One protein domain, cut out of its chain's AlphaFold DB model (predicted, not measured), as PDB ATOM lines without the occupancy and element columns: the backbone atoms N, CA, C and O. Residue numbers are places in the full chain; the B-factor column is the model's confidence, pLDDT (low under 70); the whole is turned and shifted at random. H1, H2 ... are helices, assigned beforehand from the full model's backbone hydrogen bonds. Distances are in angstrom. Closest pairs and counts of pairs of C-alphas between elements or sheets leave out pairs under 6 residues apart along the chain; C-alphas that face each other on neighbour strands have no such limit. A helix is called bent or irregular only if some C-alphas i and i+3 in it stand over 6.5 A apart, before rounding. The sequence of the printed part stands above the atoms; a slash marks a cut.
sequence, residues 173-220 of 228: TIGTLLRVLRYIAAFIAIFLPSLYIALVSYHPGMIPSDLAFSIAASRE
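AT A GLANCE: This is residues 173 to 220 of the 228 residues of the protein "Spore germination protein GerKA" of Gracilibacillus boraciitolerans JCM 21714 (UniProt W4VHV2). One long helix, H1, bent along its length, makes most of a rod, and a loop at the far end of its second arm, H1b, leads to a short helix, H2, set crosswise and to one side of that end without packing on it. The first arm, H1a, sticks out from there as a lone shaft. The printed part has 48 residues with two named helices, H1 then H2, and no named strand, and its class is all helix. It is extended, with a radius of gyration of the C-alphas of 15.1 A and spans of 42 by 20 by 17 A.

IN THESE COORDINATES: Find C-alpha 173 at (22.760, -24.670, 15.506), where H1, residues 173 to 202, begins. By its hydrogen bonds it was assigned as one helix, but it is bent: C-alphas 190 and 193 are 6.8 A apart. H1a, residues 173 to 190, runs 26.2 A from first to last C-alpha. H1b, residues 193 to 202, runs 14.3 A and ends at C-alpha 202, at (16.521, -1.162, -18.215). H2, residues 209 to 219, runs 15.4 A to C-alpha 219, at (22.196, -17.665, -25.522).

HOW THE PARTS SIT: Look first at the bend, where the lines of H1a and H1b stand at a steep tilt of 41 degrees. H2 is apart from H1a, with no C-alpha of the one within 8 A of the other. By the same test H2 is apart from H1b. In H1a, H1b and H2 every O i to N i+4 pair is within hydrogen-bond range.

THE WHOLE: The two C-alphas farthest apart are those of Thr 173 and Glu 220, at 45.0 A. Residues 173 to 195, which belong to H1, stand free, and so do residues 213 to 220, of which 213 to 219 belong to H2. The printed part has no cut, and the link from H1 to H2, six residues, is short. The mean pLDDT of the printed part is 79.5; look for values under 70 at residues 204 to 207, 209, 211 to 216, and 219 to 220.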
ATOM      1  N   THR A 173      21.949 -25.685  16.198       88.56
ATOM      2  CA  THR A 173      22.760 -24.670  15.506       88.56
ATOM      3  C   THR A 173      22.874 -24.939  14.004       88.56
ATOM      4  O   THR A 173      22.663 -24.032  13.201       88.56
ATOM      5  N   ILE A 174      23.163 -26.185  13.619       87.38
ATOM      6  CA  ILE A 174      23.280 -26.620  12.220       87.38
ATOM      7  C   ILE A 174      21.900 -26.621  11.560       87.38
ATOM      8  O   ILE A 174      21.736 -26.042  10.489       87.38
ATOM      9  N   GLY A 175      20.890 -27.193  12.224       85.31
ATOM     10  CA  GLY A 175      19.517 -27.222  11.714       85.31
ATOM     11  C   GLY A 175      18.955 -25.816  11.466       85.31
ATOM     12  O   GLY A 175      18.349 -25.558  10.427       85.31
ATOM     13  N   THR A 176      19.225 -24.863  12.367       86.12
ATOM     14  CA  THR A 176      18.806 -23.462  12.184       86.12
ATOM     15  C   THR A 176      19.545 -22.797  11.025       86.12
ATOM     16  O   THR A 176      18.911 -22.108  10.227       86.12
ATOM     17  N   LEU A 177      20.854 -23.028  10.882       89.56
ATOM     18  CA  LEU A 177      21.636 -22.503   9.759       89.56
ATOM     19  C   LEU A 177      21.090 -22.999   8.412       89.56
ATOM     20  O   LEU A 177      20.861 -22.193   7.512       89.56
ATOM     21  N   LEU A 178      20.832 -24.304   8.286       87.94
ATOM     22  CA  LEU A 178      20.261 -24.897   7.073       87.94
ATOM     23  C   LEU A 178      18.869 -24.338   6.768       87.94
ATOM     24  O   LEU A 178      18.556 -24.048   5.613       87.94
ATOM     25  N   ARG A 179      18.050 -24.130   7.803       85.19
ATOM     26  CA  ARG A 179      16.725 -23.524   7.668       85.19
ATOM     27  C   ARG A 179      16.809 -22.083   7.153       85.19
ATOM     28  O   ARG A 179      16.088 -21.733   6.223       85.19
ATOM     29  N   VAL A 180      17.702 -21.260   7.708       88.94
ATOM     30  CA  VAL A 180      17.940 -19.879   7.240       88.94
ATOM     31  C   VAL A 180      18.445 -19.870   5.800       88.94
ATOM     32  O   VAL A 180      17.944 -19.100   4.981       88.94
ATOM     33  N   LEU A 181      19.381 -20.759   5.462       90.75
ATOM     34  CA  LEU A 181      19.890 -20.893   4.099       90.75
ATOM     35  C   LEU A 181      18.769 -21.236   3.109       90.75
ATOM     36  O   LEU A 181      18.717 -20.644   2.036       90.75
ATOM     37  N   ARG A 182      17.838 -22.126   3.480       88.81
ATOM     38  CA  ARG A 182      16.649 -22.456   2.675       88.81
ATOM     39  C   ARG A 182      15.758 -21.240   2.423       88.81
ATOM     40  O   ARG A 182      15.337 -21.038   1.288       88.81
ATOM     41  N   TYR A 183      15.517 -20.407   3.437       88.88
ATOM     42  CA  TYR A 183      14.752 -19.167   3.261       88.88
ATOM     43  C   TYR A 183      15.449 -18.181   2.315       88.88
ATOM     44  O   TYR A 183      14.805 -17.625   1.427       88.88
ATOM     45  N   ILE A 184      16.766 -17.996   2.460       91.81
ATOM     46  CA  ILE A 184      17.554 -17.122   1.579       91.81
ATOM     47  C   ILE A 184      17.568 -17.669   0.148       91.81
ATOM     48  O   ILE A 184      17.366 -16.916  -0.799       91.81
ATOM     49  N   ALA A 185      17.760 -18.976  -0.023       90.69
ATOM     50  CA  ALA A 185      17.765 -19.616  -1.333       90.69
ATOM     51  C   ALA A 185      16.402 -19.496  -2.026       90.69
ATOM     52  O   ALA A 185      16.355 -19.156  -3.203       90.69
ATOM     53  N   ALA A 186      15.299 -19.704  -1.295       87.62
ATOM     54  CA  ALA A 186      13.946 -19.508  -1.812       87.62
ATOM     55  C   ALA A 186      13.703 -18.049  -2.233       87.62
ATOM     56  O   ALA A 186      13.152 -17.800  -3.302       87.62
ATOM     57  N   PHE A 187      14.173 -17.082  -1.436       90.38
ATOM     58  CA  PHE A 187      14.125 -15.665  -1.792       90.38
ATOM     59  C   PHE A 187      14.906 -15.399  -3.090       90.38
ATOM     60  O   PHE A 187      14.352 -14.878  -4.053       90.38
ATOM     61  N   ILE A 188      16.168 -15.827  -3.171       92.06
ATOM     62  CA  ILE A 188      16.987 -15.652  -4.378       92.06
ATOM     63  C   ILE A 188      16.323 -16.326  -5.585       92.06
ATOM     64  O   ILE A 188      16.234 -15.705  -6.634       92.06
ATOM     65  N   ALA A 189      15.796 -17.542  -5.456       90.12
ATOM     66  CA  ALA A 189      15.164 -18.254  -6.566       90.12
ATOM     67  C   ALA A 189      13.953 -17.508  -7.157       90.12
ATOM     68  O   ALA A 189      13.753 -17.535  -8.369       90.12
ATOM     69  N   ILE A 190      13.173 -16.811  -6.324       87.94
ATOM     70  CA  ILE A 190      12.004 -16.033  -6.762       87.94
ATOM     71  C   ILE A 190      12.428 -14.678  -7.355       87.94
ATOM     72  O   ILE A 190      11.913 -14.254  -8.391       87.94
ATOM     73  N   PHE A 191      13.374 -13.986  -6.714       90.06
ATOM     74  CA  PHE A 191      13.737 -12.615  -7.085       90.06
ATOM     75  C   PHE A 191      14.828 -12.530  -8.158       90.06
ATOM     76  O   PHE A 191      14.824 -11.579  -8.936       90.06
ATOM     77  N   LEU A 192      15.741 -13.500  -8.243       88.31
ATOM     78  CA  LEU A 192      16.891 -13.459  -9.153       88.31
ATOM     79  C   LEU A 192      16.487 -13.450 -10.636       88.31
ATOM     80  O   LEU A 192      17.036 -12.617 -11.356       88.31
ATOM     81  N   PRO A 193      15.525 -14.267 -11.119       84.62
ATOM     82  CA  PRO A 193      15.082 -14.195 -12.513       84.62
ATOM     83  C   PRO A 193      14.453 -12.837 -12.850       84.62
ATOM     84  O   PRO A 193      14.750 -12.248 -13.886       84.62
ATOM     85  N   SER A 194      13.634 -12.309 -11.938       86.25
ATOM     86  CA  SER A 194      12.980 -11.005 -12.093       86.25
ATOM     87  C   SER A 194      13.998  -9.861 -12.116       86.25
ATOM     88  O   SER A 194      13.934  -8.980 -12.973       86.25
ATOM     89  N   LEU A 195      14.981  -9.898 -11.209       84.81
ATOM     90  CA  LEU A 195      16.073  -8.929 -11.146       84.81
ATOM     91  C   LEU A 195      16.961  -9.002 -12.394       84.81
ATOM     92  O   LEU A 195      17.343  -7.966 -12.934       84.81
ATOM     93  N   TYR A 196      17.255 -10.211 -12.872       82.31
ATOM     94  CA  TYR A 196      18.023 -10.438 -14.093       82.31
ATOM     95  C   TYR A 196      17.357  -9.781 -15.309       82.31
ATOM     96  O   TYR A 196      18.008  -9.020 -16.024       82.31
ATOM     97  N   ILE A 197      16.053 -10.005 -15.505       80.94
ATOM     98  CA  ILE A 197      15.300  -9.386 -16.607       80.94
ATOM     99  C   ILE A 197      15.304  -7.857 -16.465       80.94
ATOM    100  O   ILE A 197      15.596  -7.153 -17.430       80.94
ATOM    101  N   ALA A 198      15.057  -7.329 -15.263       83.88
ATOM    102  CA  ALA A 198      15.042  -5.886 -15.024       83.88
ATOM    103  C   ALA A 198      16.389  -5.208 -15.348       83.88
ATOM    104  O   ALA A 198      16.408  -4.136 -15.958       83.88
ATOM    105  N   LEU A 199      17.514  -5.832 -14.982       79.56
ATOM    106  CA  LEU A 199      18.854  -5.304 -15.257       79.56
ATOM    107  C   LEU A 199      19.180  -5.311 -16.752       79.56
ATOM    108  O   LEU A 199      19.640  -4.297 -17.273       79.56
ATOM    109  N   VAL A 200      18.897  -6.413 -17.451       74.75
ATOM    110  CA  VAL A 200      19.158  -6.531 -18.894       74.75
ATOM    111  C   VAL A 200      18.290  -5.560 -19.703       74.75
ATOM    112  O   VAL A 200      18.778  -4.971 -20.665       74.75
ATOM    113  N   SER A 201      17.026  -5.361 -19.317       76.25
ATOM    114  CA  SER A 201      16.088  -4.518 -20.068       76.25
ATOM    115  C   SER A 201      16.241  -3.017 -19.812       76.25
ATOM    116  O   SER A 201      16.068  -2.239 -20.747       76.25
ATOM    117  N   TYR A 202      16.549  -2.588 -18.580       76.25
ATOM    118  CA  TYR A 202      16.521  -1.162 -18.215       76.25
ATOM    119  C   TYR A 202      17.893  -0.556 -17.910       76.25
ATOM    120  O   TYR A 202      18.069   0.647 -18.081       76.25
ATOM    121  N   HIS A 203      18.870  -1.355 -17.471       74.31
ATOM    122  CA  HIS A 203      20.200  -0.863 -17.092       74.31
ATOM    123  C   HIS A 203      21.320  -1.798 -17.584       74.31
ATOM    124  O   HIS A 203      22.117  -2.283 -16.775       74.31
ATOM    125  N   PRO A 204      21.443  -2.029 -18.908       63.59
ATOM    126  CA  PRO A 204      22.436  -2.956 -19.455       63.59
ATOM    127  C   PRO A 204      23.884  -2.559 -19.116       63.59
ATOM    128  O   PRO A 204      24.752  -3.422 -19.042       63.59
ATOM    129  N   GLY A 205      24.144  -1.273 -18.840       66.56
ATOM    130  CA  GLY A 205      25.460  -0.770 -18.427       66.56
ATOM    131  C   GLY A 205      25.877  -1.097 -16.985       66.56
ATOM    132  O   GLY A 205      27.013  -0.815 -16.622       66.56
ATOM    133  N   MET A 206      24.992  -1.670 -16.156       68.06
ATOM    134  CA  MET A 206      25.335  -2.115 -14.794       68.06
ATOM    135  C   MET A 206      25.803  -3.576 -14.727       68.06
ATOM    136  O   MET A 206      26.245  -4.024 -13.669       68.06
ATOM    137  N   ILE A 207      25.719  -4.323 -15.831       67.25
ATOM    138  CA  ILE A 207      26.226  -5.695 -15.909       67.25
ATOM    139  C   ILE A 207      27.719  -5.619 -16.270       67.25
ATOM    140  O   ILE A 207      28.045  -5.077 -17.326       67.25
ATOM    141  N   PRO A 208      28.638  -6.146 -15.435       70.44
ATOM    142  CA  PRO A 208      30.054  -6.214 -15.783       70.44
ATOM    143  C   PRO A 208      30.237  -6.924 -17.126       70.44
ATOM    144  O   PRO A 208      29.627  -7.970 -17.357       70.44
ATOM    145  N   SER A 209      31.081  -6.372 -17.998       67.81
ATOM    146  CA  SER A 209      31.242  -6.847 -19.378       67.81
ATOM    147  C   SER A 209      31.526  -8.351 -19.461       67.81
ATOM    148  O   SER A 209      30.957  -9.030 -20.311       67.81
ATOM    149  N   ASP A 210      32.315  -8.896 -18.531       70.88
ATOM    150  CA  ASP A 210      32.647 -10.328 -18.470       70.88
ATOM    151  C   ASP A 210      31.411 -11.222 -18.262       70.88
ATOM    152  O   ASP A 210      31.276 -12.279 -18.883       70.88
ATOM    153  N   LEU A 211      30.462 -10.774 -17.433       65.94
ATOM    154  CA  LEU A 211      29.192 -11.467 -17.212       65.94
ATOM    155  C   LEU A 211      28.282 -11.348 -18.435       65.94
ATOM    156  O   LEU A 211      27.657 -12.330 -18.830       65.94
ATOM    157  N   ALA A 212      28.237 -10.170 -19.063       66.50
ATOM    158  CA  ALA A 212      27.451  -9.947 -20.273       66.50
ATOM    159  C   ALA A 212      27.913 -10.853 -21.430       66.50
ATOM    160  O   ALA A 212      27.074 -11.443 -22.111       66.50
ATOM    161  N   PHE A 213      29.228 -11.035 -21.608       69.12
ATOM    162  CA  PHE A 213      29.783 -11.960 -22.602       69.12
ATOM    163  C   PHE A 213      29.459 -13.425 -22.290       69.12
ATOM    164  O   PHE A 213      29.059 -14.161 -23.191       69.12
ATOM    165  N   SER A 214      29.560 -13.847 -21.025       69.56
ATOM    166  CA  SER A 214      29.182 -15.207 -20.612       69.56
ATOM    167  C   SER A 214      27.692 -15.493 -20.852       69.56
ATOM    168  O   SER A 214      27.333 -16.553 -21.368       69.56
ATOM    169  N   ILE A 215      26.825 -14.518 -20.561       68.06
ATOM    170  CA  ILE A 215      25.386 -14.606 -20.825       68.06
ATOM    171  C   ILE A 215      25.114 -14.667 -22.333       68.06
ATOM    172  O   ILE A 215      24.348 -15.525 -22.770       68.06
ATOM    173  N   ALA A 216      25.745 -13.808 -23.140       68.06
ATOM    174  CA  ALA A 216      25.574 -13.803 -24.593       68.06
ATOM    175  C   ALA A 216      25.991 -15.141 -25.227       68.06
ATOM    176  O   ALA A 216      25.221 -15.708 -26.002       68.06
ATOM    177  N   ALA A 217      27.136 -15.698 -24.817       70.69
ATOM    178  CA  ALA A 217      27.609 -17.008 -25.270       70.69
ATOM    179  C   ALA A 217      26.639 -18.145 -24.892       70.69
ATOM    180  O   ALA A 217      26.380 -19.040 -25.692       70.69
ATOM    181  N   SER A 218      26.025 -18.093 -23.703       70.56
ATOM    182  CA  SER A 218      25.024 -19.090 -23.286       70.56
ATOM    183  C   SER A 218      23.702 -19.022 -24.070       70.56
ATOM    184  O   SER A 218      22.919 -19.971 -24.044       70.56
ATOM    185  N   ARG A 219      23.440 -17.909 -24.772       66.62
ATOM    186  CA  ARG A 219      22.196 -17.665 -25.522       66.62
ATOM    187  C   ARG A 219      22.347 -17.781 -27.038       66.62
ATOM    188  O   ARG A 219      21.339 -17.687 -27.730       66.62
ATOM    189  N   GLU A 220      23.547 -18.051 -27.549       65.62
ATOM    190  CA  GLU A 220      23.852 -18.124 -28.988       65.62
ATOM    191  C   GLU A 220      23.063 -19.224 -29.742       65.62
ATOM    192  O   GLU A 220      22.983 -19.205 -30.966       65.62
TER     193      GLU A 220